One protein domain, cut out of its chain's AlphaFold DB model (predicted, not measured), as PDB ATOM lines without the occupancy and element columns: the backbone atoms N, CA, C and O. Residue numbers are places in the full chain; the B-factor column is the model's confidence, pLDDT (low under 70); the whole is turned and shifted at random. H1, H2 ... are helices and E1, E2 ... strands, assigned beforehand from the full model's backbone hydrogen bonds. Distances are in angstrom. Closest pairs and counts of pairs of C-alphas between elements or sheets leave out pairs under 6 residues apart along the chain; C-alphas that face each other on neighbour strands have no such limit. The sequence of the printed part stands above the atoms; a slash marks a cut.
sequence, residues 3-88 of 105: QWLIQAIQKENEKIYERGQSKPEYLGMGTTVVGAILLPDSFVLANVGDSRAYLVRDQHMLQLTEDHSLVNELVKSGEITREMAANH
ATOM      1  N   GLN A   3     -78.300  -4.097  89.499       87.38
ATOM      2  CA  GLN A   3     -77.032  -3.527  89.026       87.38
ATOM      3  C   GLN A   3     -75.880  -4.537  88.973       87.38
ATOM      4  O   GLN A   3     -75.041  -4.482  88.078       87.38
ATOM      5  N   TRP A   4     -75.842  -5.472  89.924       90.94
ATOM      6  CA  TRP A   4     -74.809  -6.501  89.977       90.94
ATOM      7  C   TRP A   4     -74.821  -7.399  88.731       90.94
ATOM      8  O   TRP A   4     -73.764  -7.864  88.316       90.94
ATOM      9  N   LEU A   5     -75.992  -7.631  88.122       91.62
ATOM     10  CA  LEU A   5     -76.129  -8.476  86.938       91.62
ATOM     11  C   LEU A   5     -75.509  -7.792  85.718       91.62
ATOM     12  O   LEU A   5     -74.762  -8.428  84.984       91.62
ATOM     13  N   ILE A   6     -75.748  -6.487  85.564       91.62
ATOM     14  CA  ILE A   6     -75.119  -5.668  84.519       91.62
ATOM     15  C   ILE A   6     -73.596  -5.710  84.682       91.62
ATOM     16  O   ILE A   6     -72.875  -6.007  83.735       91.62
ATOM     17  N   GLN A   7     -73.095  -5.506  85.905       93.38
ATOM     18  CA  GLN A   7     -71.657  -5.561  86.198       93.38
ATOM     19  C   GLN A   7     -71.046  -6.942  85.926       93.38
ATOM     20  O   GLN A   7     -69.933  -7.034  85.411       93.38
ATOM     21  N   ALA A   8     -71.762  -8.019  86.259       94.31
ATOM     22  CA  ALA A   8     -71.313  -9.376  85.980       94.31
ATOM     23  C   ALA A   8     -71.225  -9.632  84.469       94.31
ATOM     24  O   ALA A   8     -70.201 -10.121  83.998       94.31
ATOM     25  N   ILE A   9     -72.250  -9.246  83.704       95.38
ATOM     26  CA  ILE A   9     -72.260  -9.403  82.244       95.38
ATOM     27  C   ILE A   9     -71.169  -8.544  81.596       95.38
ATOM     28  O   ILE A   9     -70.457  -9.040  80.726       95.38
ATOM     29  N   GLN A  10     -70.973  -7.304  82.052       95.50
ATOM     30  CA  GLN A  10     -69.888  -6.437  81.584       95.50
ATOM     31  C   GLN A  10     -68.515  -7.087  81.796       95.50
ATOM     32  O   GLN A  10     -67.695  -7.128  80.882       95.50
ATOM     33  N   LYS A  11     -68.277  -7.661  82.979       96.06
ATOM     34  CA  LYS A  11     -67.024  -8.357  83.279       96.06
ATOM     35  C   LYS A  11     -66.803  -9.574  82.376       96.06
ATOM     36  O   LYS A  11     -65.674  -9.851  81.980       96.06
ATOM     37  N   GLU A  12     -67.857 -10.321  82.053       96.31
ATOM     38  CA  GLU A  12     -67.744 -11.435  81.105       96.31
ATOM     39  C   GLU A  12     -67.540 -10.947  79.661       96.31
ATOM     40  O   GLU A  12     -66.759 -11.556  78.932       96.31
ATOM     41  N   ASN A  13     -68.147  -9.822  79.259       96.94
ATOM     42  CA  ASN A  13     -67.876  -9.184  77.967       96.94
ATOM     43  C   ASN A  13     -66.383  -8.871  77.802       96.94
ATOM     44  O   ASN A  13     -65.789  -9.244  76.792       96.94
ATOM     45  N   GLU A  14     -65.779  -8.246  78.815       96.00
ATOM     46  CA  GLU A  14     -64.355  -7.889  78.832       96.00
ATOM     47  C   GLU A  14     -63.463  -9.123  78.680       96.00
ATOM     48  O   GLU A  14     -62.597  -9.152  77.810       96.00
ATOM     49  N   LYS A  15     -63.730 -10.194  79.438       95.88
ATOM     50  CA  LYS A  15     -62.964 -11.447  79.332       95.88
ATOM     51  C   LYS A  15     -63.067 -12.093  77.953       95.88
ATOM     52  O   LYS A  15     -62.074 -12.618  77.445       95.88
ATOM     53  N   ILE A  16     -64.264 -12.112  77.362       96.06
ATOM     54  CA  ILE A  16     -64.475 -12.682  76.026       96.06
ATOM     55  C   ILE A  16     -63.738 -11.826  74.995       96.06
ATOM     56  O   ILE A  16     -63.019 -12.372  74.162       96.06
ATOM     57  N   TYR A  17     -63.844 -10.501  75.093       95.38
ATOM     58  CA  TYR A  17     -63.144  -9.578  74.208       95.38
ATOM     59  C   TYR A  17     -61.621  -9.758  74.298       95.38
ATOM     60  O   TYR A  17     -60.970 -10.007  73.285       95.38
ATOM     61  N   GLU A  18     -61.048  -9.745  75.504       95.19
ATOM     62  CA  GLU A  18     -59.617  -9.987  75.737       95.19
ATOM     63  C   GLU A  18     -59.164 -11.337  75.176       95.19
ATOM     64  O   GLU A  18     -58.123 -11.441  74.521       95.19
ATOM     65  N   ARG A  19     -59.968 -12.389  75.374       95.31
ATOM     66  CA  ARG A  19     -59.668 -13.701  74.804       95.31
ATOM     67  C   ARG A  19     -59.724 -13.676  73.275       95.31
ATOM     68  O   ARG A  19     -58.904 -14.354  72.654       95.31
ATOM     69  N   GLY A  20     -60.621 -12.897  72.676       95.19
ATOM     70  CA  GLY A  20     -60.730 -12.743  71.226       95.19
ATOM     71  C   GLY A  20     -59.465 -12.132  70.630       95.19
ATOM     72  O   GLY A  20     -58.992 -12.561  69.583       95.19
ATOM     73  N   GLN A  21     -58.841 -11.215  71.372       93.69
ATOM     74  CA  GLN A  21     -57.583 -10.571  70.991       93.69
ATOM     75  C   GLN A  21     -56.342 -11.443  71.245       93.69
ATOM     76  O   GLN A  21     -55.272 -11.160  70.710       93.69
ATOM     77  N   SER A  22     -56.454 -12.502  72.055       94.81
ATOM     78  CA  SER A  22     -55.304 -13.327  72.458       94.81
ATOM     79  C   SER A  22     -54.704 -14.161  71.322       94.81
ATOM     80  O   SER A  22     -53.524 -14.513  71.379       94.81
ATOM     81  N   LYS A  23     -55.505 -14.510  70.305       94.12
ATOM     82  CA  LYS A  23     -55.072 -15.336  69.175       94.12
ATOM     83  C   LYS A  23     -55.815 -14.977  67.883       94.12
ATOM     84  O   LYS A  23     -57.017 -14.736  67.951       94.12
ATOM     85  N   PRO A  24     -55.169 -15.077  66.702       94.19
ATOM     86  CA  PRO A  24     -55.834 -14.831  65.419       94.19
ATOM     87  C   PRO A  24     -57.082 -15.695  65.181       94.19
ATOM     88  O   PRO A  24     -58.048 -15.228  64.594       94.19
ATOM     89  N   GLU A  25     -57.078 -16.936  65.673       95.81
ATOM     90  CA  GLU A  25     -58.194 -17.892  65.569       95.81
ATOM     91  C   GLU A  25     -59.455 -17.485  66.357       95.81
ATOM     92  O   GLU A  25     -60.539 -17.980  66.061       95.81
ATOM     93  N   TYR A  26     -59.333 -16.581  67.333       94.44
ATOM     94  CA  TYR A  26     -60.453 -16.082  68.140       94.44
ATOM     95  C   TYR A  26     -60.849 -14.646  67.791       94.44
ATOM     96  O   TYR A  26     -61.761 -14.093  68.408       94.44
ATOM     97  N   LEU A  27     -60.181 -14.036  66.810       92.44
ATOM     98  CA  LEU A  27     -60.427 -12.650  66.449       92.44
ATOM     99  C   LEU A  27     -61.882 -12.471  65.999       92.44
ATOM    100  O   LEU A  27     -62.356 -13.152  65.092       92.44
ATOM    101  N   GLY A  28     -62.584 -11.539  66.643       88.44
ATOM    102  CA  GLY A  28     -63.998 -11.278  66.373       88.44
ATOM    103  C   GLY A  28     -64.964 -12.315  66.952       88.44
ATOM    104  O   GLY A  28     -66.143 -12.284  66.604       88.44
ATOM    105  N   MET A  29     -64.507 -13.227  67.821       94.44
ATOM    106  CA  MET A  29     -65.419 -14.130  68.518       94.44
ATOM    107  C   MET A  29     -66.377 -13.355  69.427       94.44
ATOM    108  O   MET A  29     -66.012 -12.365  70.060       94.44
ATOM    109  N   GLY A  30     -67.596 -13.864  69.543       93.69
ATOM    110  CA  GLY A  30     -68.609 -13.301  70.413       93.69
ATOM    111  C   GLY A  30     -69.741 -14.283  70.651       93.69
ATOM    112  O   GLY A  30     -69.833 -15.325  70.000       93.69
ATOM    113  N   THR A  31     -70.598 -13.961  71.610       95.44
ATOM    114  CA  THR A  31     -71.779 -14.768  71.934       95.44
ATOM    115  C   THR A  31     -72.934 -13.879  72.356       95.44
ATOM    116  O   THR A  31     -72.740 -12.752  72.812       95.44
ATOM    117  N   THR A  32     -74.150 -14.397  72.238       95.94
ATOM    118  CA  THR A  32     -75.321 -13.801  72.880       95.94
ATOM    119  C   THR A  32     -75.422 -14.267  74.334       95.94
ATOM    120  O   THR A  32     -74.806 -15.262  74.725       95.94
ATOM    121  N   VAL A  33     -76.201 -13.551  75.144       96.12
ATOM    122  CA  VAL A  33     -76.633 -14.001  76.470       96.12
ATOM    123  C   VAL A  33     -78.087 -13.605  76.689       96.12
ATOM    124  O   VAL A  33     -78.474 -12.475  76.420       96.12
ATOM    125  N   VAL A  34     -78.882 -14.534  77.211       96.62
ATOM    126  CA  VAL A  34     -80.200 -14.253  77.777       96.62
ATOM    127  C   VAL A  34     -80.307 -14.997  79.103       96.62
ATOM    128  O   VAL A  34     -79.923 -16.163  79.197       96.62
ATOM    129  N   GLY A  35     -80.776 -14.324  80.147       94.31
ATOM    130  CA  GLY A  35     -80.850 -14.900  81.486       94.31
ATOM    131  C   GLY A  35     -81.970 -14.292  82.313       94.31
ATOM    132  O   GLY A  35     -82.300 -13.117  82.153       94.31
ATOM    133  N   ALA A  36     -82.543 -15.101  83.205       93.94
ATOM    134  CA  ALA A  36     -83.591 -14.690  84.128       93.94
ATOM    135  C   ALA A  36     -83.196 -15.022  85.572       93.94
ATOM    136  O   ALA A  36     -82.770 -16.140  85.860       93.94
ATOM    137  N   ILE A  37     -83.385 -14.073  86.485       94.12
ATOM    138  CA  ILE A  37     -83.321 -14.311  87.930       94.12
ATOM    139  C   ILE A  37     -84.751 -14.356  88.441       94.12
ATOM    140  O   ILE A  37     -85.471 -13.364  88.332       94.12
ATOM    141  N   LEU A  38     -85.146 -15.492  89.009       94.06
ATOM    142  CA  LEU A  38     -86.465 -15.660  89.605       94.06
ATOM    143  C   LEU A  38     -86.464 -15.137  91.045       94.06
ATOM    144  O   LEU A  38     -85.590 -15.465  91.846       94.06
ATOM    145  N   LEU A  39     -87.464 -14.323  91.354       93.06
ATOM    146  CA  LEU A  39     -87.815 -13.846  92.687       93.06
ATOM    147  C   LEU A  39     -89.183 -14.455  93.055       93.06
ATOM    148  O   LEU A  39     -89.863 -14.963  92.164       93.06
ATOM    149  N   PRO A  40     -89.617 -14.409  94.329       94.75
ATOM    150  CA  PRO A  40     -90.883 -15.024  94.742       94.75
ATOM    151  C   PRO A  40     -92.091 -14.625  93.877       94.75
ATOM    152  O   PRO A  40     -92.837 -15.497  93.447       94.75
ATOM    153  N   ASP A  41     -92.211 -13.334  93.544       94.44
ATOM    154  CA  ASP A  41     -93.370 -12.785  92.814       94.44
ATOM    155  C   ASP A  41     -92.995 -12.060  91.508       94.44
ATOM    156  O   ASP A  41     -93.821 -11.392  90.887       94.44
ATOM    157  N   SER A  42     -91.729 -12.120  91.095       93.69
ATOM    158  CA  SER A  42     -91.238 -11.395  89.916       93.69
ATOM    159  C   SER A  42     -89.978 -12.037  89.351       93.69
ATOM    160  O   SER A  42     -89.472 -13.027  89.871       93.69
ATOM    161  N   PHE A  43     -89.454 -11.484  88.265       93.56
ATOM    162  CA  PHE A  43     -88.162 -11.882  87.734       93.56
ATOM    163  C   PHE A  43     -87.431 -10.676  87.154       93.56
ATOM    164  O   PHE A  43     -88.038  -9.669  86.792       93.56
ATOM    165  N   VAL A  44     -86.114 -10.801  87.051       94.00
ATOM    166  CA  VAL A  44     -85.253  -9.857  86.336       94.00
ATOM    167  C   VAL A  44     -84.733 -10.556  85.089       94.00
ATOM    168  O   VAL A  44     -84.194 -11.653  85.203       94.00
ATOM    169  N   LEU A  45     -84.878  -9.927  83.924       94.50
ATOM    170  CA  LEU A  45     -84.290 -10.398  82.670       94.50
ATOM    171  C   LEU A  45     -83.061  -9.573  82.304       94.50
ATOM    172  O   LEU A  45     -83.058  -8.355  82.463       94.50
ATOM    173  N   ALA A  46     -82.055 -10.244  81.754       94.44
ATOM    174  CA  ALA A  46     -80.958  -9.621  81.030       94.44
ATOM    175  C   ALA A  46     -80.835 -10.257  79.646       94.44
ATOM    176  O   ALA A  46     -80.970 -11.475  79.507       94.44
ATOM    177  N   ASN A  47     -80.581  -9.428  78.634       95.50
ATOM    178  CA  ASN A  47     -80.418  -9.862  77.254       95.50
ATOM    179  C   ASN A  47     -79.339  -9.038  76.548       95.50
ATOM    180  O   ASN A  47     -79.389  -7.813  76.560       95.50
ATOM    181  N   VAL A  48     -78.410  -9.715  75.877       96.06
ATOM    182  CA  VAL A  48     -77.474  -9.114  74.926       96.06
ATOM    183  C   VAL A  48     -77.400 -10.021  73.704       96.06
ATOM    184  O   VAL A  48     -76.808 -11.099  73.754       96.06
ATOM    185  N   GLY A  49     -78.000  -9.574  72.605       95.38
ATOM    186  CA  GLY A  49     -78.028 -10.291  71.336       95.38
ATOM    187  C   GLY A  49     -79.455 -10.534  70.868       95.38
ATOM    188  O   GLY A  49     -80.383  -9.847  71.294       95.38
ATOM    189  N   ASP A  50     -79.621 -11.509  69.988       95.56
ATOM    190  CA  ASP A  50     -80.900 -11.930  69.409       95.56
ATOM    191  C   ASP A  50     -81.425 -13.257  69.986       95.56
ATOM    192  O   ASP A  50     -82.430 -13.788  69.517       95.56
ATOM    193  N   SER A  51     -80.781 -13.786  71.033       96.31
ATOM    194  CA  SER A  51     -81.390 -14.811  71.885       96.31
ATOM    195  C   SER A  51     -82.635 -14.251  72.579       96.31
ATOM    196  O   SER A  51     -82.732 -13.053  72.848       96.31
ATOM    197  N   ARG A  52     -83.617 -15.115  72.871       97.19
ATOM    198  CA  ARG A  52     -84.945 -14.660  73.301       97.19
ATOM    199  C   ARG A  52     -85.451 -15.336  74.563       97.19
ATOM    200  O   ARG A  52     -85.327 -16.549  74.712       97.19
ATOM    201  N   ALA A  53     -86.100 -14.554  75.426       97.38
ATOM    202  CA  ALA A  53     -86.924 -15.070  76.515       97.38
ATOM    203  C   ALA A  53     -88.406 -14.845  76.202       97.38
ATOM    204  O   ALA A  53     -88.795 -13.774  75.734       97.38
ATOM    205  N   TYR A  54     -89.232 -15.847  76.498       97.06
ATOM    206  CA  TYR A  54     -90.676 -15.799  76.285       97.06
ATOM    207  C   TYR A  54     -91.424 -16.124  77.579       97.06
ATOM    208  O   TYR A  54     -91.044 -17.039  78.308       97.06
ATOM    209  N   LEU A  55     -92.519 -15.410  77.831       95.50
ATOM    210  CA  LEU A  55     -93.525 -15.782  78.817       95.50
ATOM    211  C   LEU A  55     -94.616 -16.591  78.124       95.50
ATOM    212  O   LEU A  55     -95.266 -16.091  77.207       95.50
ATOM    213  N   VAL A  56     -94.836 -17.819  78.587       96.56
ATOM    214  CA  VAL A  56     -95.940 -18.663  78.122       96.56
ATOM    215  C   VAL A  56     -96.991 -18.749  79.223       96.56
ATOM    216  O   VAL A  56     -96.699 -19.215  80.324       96.56
ATOM    217  N   ARG A  57     -98.205 -18.271  78.944       95.00
ATOM    218  CA  ARG A  57     -99.335 -18.270  79.884       95.00
ATOM    219  C   ARG A  57    -100.650 -18.325  79.117       95.00
ATOM    220  O   ARG A  57    -100.783 -17.644  78.110       95.00
ATOM    221  N   ASP A  58    -101.605 -19.126  79.589       95.50
ATOM    222  CA  ASP A  58    -102.957 -19.224  79.017       95.50
ATOM    223  C   ASP A  58    -102.966 -19.468  77.496       95.50
ATOM    224  O   ASP A  58    -103.738 -18.868  76.761       95.50
ATOM    225  N   GLN A  59    -102.075 -20.344  77.011       95.19
ATOM    226  CA  GLN A  59    -101.864 -20.635  75.578       95.19
ATOM    227  C   GLN A  59    -101.349 -19.451  74.737       95.19
ATOM    228  O   GLN A  59    -101.237 -19.558  73.516       95.19
ATOM    229  N   HIS A  60    -100.958 -18.349  75.373       96.12
ATOM    230  CA  HIS A  60    -100.285 -17.224  74.739       96.12
ATOM    231  C   HIS A  60     -98.776 -17.280  74.989       96.12
ATOM    232  O   HIS A  60     -98.322 -17.635  76.078       96.12
ATOM    233  N   MET A  61     -97.998 -16.900  73.975       97.00
ATOM    234  CA  MET A  61     -96.547 -16.748  74.051       97.00
ATOM    235  C   MET A  61     -96.193 -15.284  73.787       97.00
ATOM    236  O   MET A  61     -96.464 -14.763  72.706       97.00
ATOM    237  N   LEU A  62     -95.583 -14.630  74.771       96.06
ATOM    238  CA  LEU A  62     -95.137 -13.243  74.683       96.06
ATOM    239  C   LEU A  62     -93.611 -13.193  74.737       96.06
ATOM    240  O   LEU A  62     -93.018 -13.622  75.725       96.06
ATOM    241  N   GLN A  63     -92.972 -12.652  73.700       96.38
ATOM    242  CA  GLN A  63     -91.538 -12.367  73.735       96.38
ATOM    243  C   GLN A  63     -91.277 -11.216  74.714       96.38
ATOM    244  O   GLN A  63     -91.870 -10.150  74.581       96.38
ATOM    245  N   LEU A  64     -90.409 -11.443  75.698       96.75
ATOM    246  CA  LEU A  64     -90.063 -10.452  76.720       96.75
ATOM    247  C   LEU A  64     -88.790  -9.667  76.387       96.75
ATOM    248  O   LEU A  64     -88.579  -8.587  76.928       96.75
ATOM    249  N   THR A  65     -87.929 -10.218  75.535       96.31
ATOM    250  CA  THR A  65     -86.679  -9.586  75.105       96.31
ATOM    251  C   THR A  65     -86.842  -8.895  73.763       96.31
ATOM    252  O   THR A  65     -87.686  -9.271  72.951       96.31
ATOM    253  N   GLU A  66     -85.975  -7.929  73.494       94.75
ATOM    254  CA  GLU A  66     -85.846  -7.317  72.180       94.75
ATOM    255  C   GLU A  66     -84.548  -7.786  71.514       94.75
ATOM    256  O   GLU A  66     -83.506  -7.847  72.168       94.75
ATOM    257  N   ASP A  67     -84.609  -8.141  70.231       95.56
ATOM    258  CA  ASP A  67     -83.443  -8.628  69.498       95.56
ATOM    259  C   ASP A  67     -82.487  -7.475  69.180       95.56
ATOM    260  O   ASP A  67     -82.837  -6.541  68.456       95.56
ATOM    261  N   HIS A  68     -81.235  -7.586  69.611       94.56
ATOM    262  CA  HIS A  68     -80.172  -6.682  69.172       94.56
ATOM    263  C   HIS A  68     -79.626  -7.116  67.801       94.56
ATOM    264  O   HIS A  68     -78.490  -7.583  67.676       94.56
ATOM    265  N   SER A  69     -80.455  -6.981  66.762       95.88
ATOM    266  CA  SER A  69     -80.124  -7.315  65.372       95.88
ATOM    267  C   SER A  69     -80.429  -6.166  64.416       95.88
ATOM    268  O   SER A  69     -81.322  -5.353  64.649       95.88
ATOM    269  N   LEU A  70     -79.708  -6.124  63.291       95.75
ATOM    270  CA  LEU A  70     -79.885  -5.095  62.263       95.75
ATOM    271  C   LEU A  70     -81.328  -5.060  61.757       95.75
ATOM    272  O   LEU A  70     -81.911  -3.996  61.589       95.75
ATOM    273  N   VAL A  71     -81.907  -6.231  61.503       96.81
ATOM    274  CA  VAL A  71     -83.265  -6.318  60.965       96.81
ATOM    275  C   VAL A  71     -84.318  -5.883  61.974       96.81
ATOM    276  O   VAL A  71     -85.329  -5.326  61.560       96.81
ATOM    277  N   ASN A  72     -84.090  -6.082  63.276       96.00
ATOM    278  CA  ASN A  72     -85.001  -5.576  64.297       96.00
ATOM    279  C   ASN A  72     -84.964  -4.039  64.365       96.00
ATOM    280  O   ASN A  72     -86.023  -3.418  64.404       96.00
ATOM    281  N   GLU A  73     -83.780  -3.423  64.264       95.81
ATOM    282  CA  GLU A  73     -83.655  -1.958  64.181       95.81
ATOM    283  C   GLU A  73     -84.358  -1.385  62.940       95.81
ATOM    284  O   GLU A  73     -85.122  -0.430  63.057       95.81
ATOM    285  N   LEU A  74     -84.192  -2.013  61.768       96.38
ATOM    286  CA  LEU A  74     -84.867  -1.593  60.528       96.38
ATOM    287  C   LEU A  74     -86.397  -1.741  60.603       96.38
ATOM    288  O   LEU A  74     -87.139  -0.956  60.015       96.38
ATOM    289  N   VAL A  75     -86.894  -2.758  61.314       96.62
ATOM    290  CA  VAL A  75     -88.335  -2.899  61.576       96.62
ATOM    291  C   VAL A  75     -88.817  -1.790  62.507       96.62
ATOM    292  O   VAL A  75     -89.888  -1.230  62.283       96.62
ATOM    293  N   LYS A  76     -88.037  -1.453  63.540       94.75
ATOM    294  CA  LYS A  76     -88.374  -0.393  64.499       94.75
ATOM    295  C   LYS A  76     -88.361   0.998  63.875       94.75
ATOM    296  O   LYS A  76     -89.224   1.802  64.218       94.75
ATOM    297  N   SER A  77     -87.435   1.274  62.959       96.38
ATOM    298  CA  SER A  77     -87.396   2.534  62.206       96.38
ATOM    299  C   SER A  77     -88.488   2.629  61.134       96.38
ATOM    300  O   SER A  77     -88.740   3.713  60.611       96.38
ATOM    301  N   GLY A  78     -89.165   1.517  60.824       96.12
ATOM    302  CA  GLY A  78     -90.195   1.440  59.787       96.12
ATOM    303  C   GLY A  78     -89.638   1.309  58.367       96.12
ATOM    304  O   GLY A  78     -90.403   1.378  57.408       96.12
ATOM    305  N   GLU A  79     -88.327   1.100  58.216       97.00
ATOM    306  CA  GLU A  79     -87.672   0.918  56.917       97.00
ATOM    307  C   GLU A  79     -88.061  -0.407  56.248       97.00
ATOM    308  O   GLU A  79     -88.123  -0.485  55.020       97.00
ATOM    309  N   ILE A  80     -88.340  -1.449  57.040       97.00
ATOM    310  CA  ILE A  80     -88.808  -2.749  56.541       97.00
ATOM    311  C   ILE A  80     -89.959  -3.301  57.387       97.00
ATOM    312  O   ILE A  80     -90.103  -2.997  58.569       97.00
ATOM    313  N   THR A  81     -90.767  -4.186  56.802       96.56
ATOM    314  CA  THR A  81     -91.777  -4.943  57.555       96.56
ATOM    315  C   THR A  81     -91.155  -6.147  58.272       96.56
ATOM    316  O   THR A  81     -90.077  -6.625  57.911       96.56
ATOM    317  N   ARG A  82     -91.862  -6.714  59.262       93.06
ATOM    318  CA  ARG A  82     -91.449  -7.973  59.924       93.06
ATOM    319  C   ARG A  82     -91.280  -9.134  58.936       93.06
ATOM    320  O   ARG A  82     -90.416  -9.986  59.118       93.06
ATOM    321  N   GLU A  83     -92.091  -9.156  57.885       95.12
ATOM    322  CA  GLU A  83     -92.057 -10.193  56.852       95.12
ATOM    323  C   GLU A  83     -90.825 -10.050  55.943       95.12
ATOM    324  O   GLU A  83     -90.167 -11.036  55.606       95.12
ATOM    325  N   MET A  84     -90.436  -8.808  55.634       95.25
ATOM    326  CA  MET A  84     -89.173  -8.508  54.951       95.25
ATOM    327  C   MET A  84     -87.963  -8.863  55.823       95.25
ATOM    328  O   MET A  84     -87.005  -9.446  55.320       95.25
ATOM    329  N   ALA A  85     -88.013  -8.578  57.128       94.38
ATOM    330  CA  ALA A  85     -86.945  -8.911  58.070       94.38
ATOM    331  C   ALA A  85     -86.612 -10.414  58.084       94.38
ATOM    332  O   ALA A  85     -85.437 -10.784  58.047       94.38
ATOM    333  N   ALA A  86     -87.629 -11.285  58.049       92.38
ATOM    334  CA  ALA A  86     -87.453 -12.742  58.038       92.38
ATOM    335  C   ALA A  86     -86.664 -13.263  56.816       92.38
ATOM    336  O   ALA A  86     -85.983 -14.294  56.895       92.38
ATOM    337  N   ASN A  87     -86.723 -12.527  55.703       94.81
ATOM    338  CA  ASN A  87     -86.102 -12.873  54.425       94.81
ATOM    339  C   ASN A  87     -84.913 -11.969  54.063       94.81
ATOM    340  O   ASN A  87     -84.333 -12.108  52.988       94.81
ATOM    341  N   HIS A  88     -84.525 -11.050  54.949       94.94
ATOM    342  CA  HIS A  88     -83.479 -10.079  54.666       94.94
ATOM    343  C   HIS A  88     -82.104 -10.769  54.540       94.94
ATOM    344  O   HIS A  88     -81.754 -11.596  55.390       94.94
TER     345      HIS A  88
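AT A GLANCE: This is residues 3 to 88 of the 105 residues of a protein of Aequorivita lutea (UniProt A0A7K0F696). The model is a loose, flat spread of a long helix and three small hairpins with few contacts between them: H1 lies along one side, the two-stranded hairpin E1 and E2 is in the middle, the two-stranded hairpin E3 and E4 reaches out on the side away from H1, and the short helical hairpin H2 and H3 makes a third corner. Near its beginning, with residues 5 to 9, H1 comes close to E2, and the tips of both strand hairpins, residues 38 to 43 and 56 to 61, stick out. The printed part has 86 residues, with three named helices and four named strands in the order H1 E1 E2 E3 E4 H2 H3; each sheet is one antiparallel pair, and the class is mixed, helices and strands. The whole is loose, with a radius of gyration of the C-alphas of 16.4 A, and spans 47 by 41 by 20 A.

HOW THE PARTS SIT: H1, residues 3 to 22, touches no helix. E1, residues 33 to 38, and E2, residues 43 to 48, form a hairpin, antiparallel at 174 degrees, with N 35 and O 46 within hydrogen-bond range at 2.9 A and N 48 and O 33 at 2.8 A. The closest C-alphas of H1 and E2 are those of Leu 5 and Ala 46, 7.7 A apart. E3, residues 54 to 57, and E4, residues 60 to 63, form another hairpin, antiparallel at 160 degrees, with N 55 and O 62 within hydrogen-bond range at 2.8 A. E2 and E3 are apart, though a tight link joins them. H2, residues 70 to 76, and H3, residues 82 to 87, touch as a helical hairpin with a shallow tilt of 19 degrees, opposite ways; their closest C-alphas are those of Val 71 and Ala 85, 5.4 A apart. H1 is apart from H2 and H3. In H1 and H2 every O i to N i+4 pair is within hydrogen-bond range; in H3, 1 of 2 is.

IN THESE COORDINATES: H1 begins with C-alpha 3 at (-77.032, -3.527, 89.026) and is 29.0 A long. E1 measures 16.5 A and E2 16.9 A, while E3 measures 9.7 A and E4 10.1 A. E2 ends with C-alpha 48 at (-77.474, -9.114, 74.926). H2 is 10.0 A long and H3 9.1 A, ending with C-alpha 87 at (-86.102, -12.873, 54.425).

THE WHOLE: The two C-alphas farthest apart are those of Pro 24 and Asp 58, 49.2 A. The printed part has no cut, and no link is long. Mean pLDDT of the printed part is 95.0, and no printed residue is under 70.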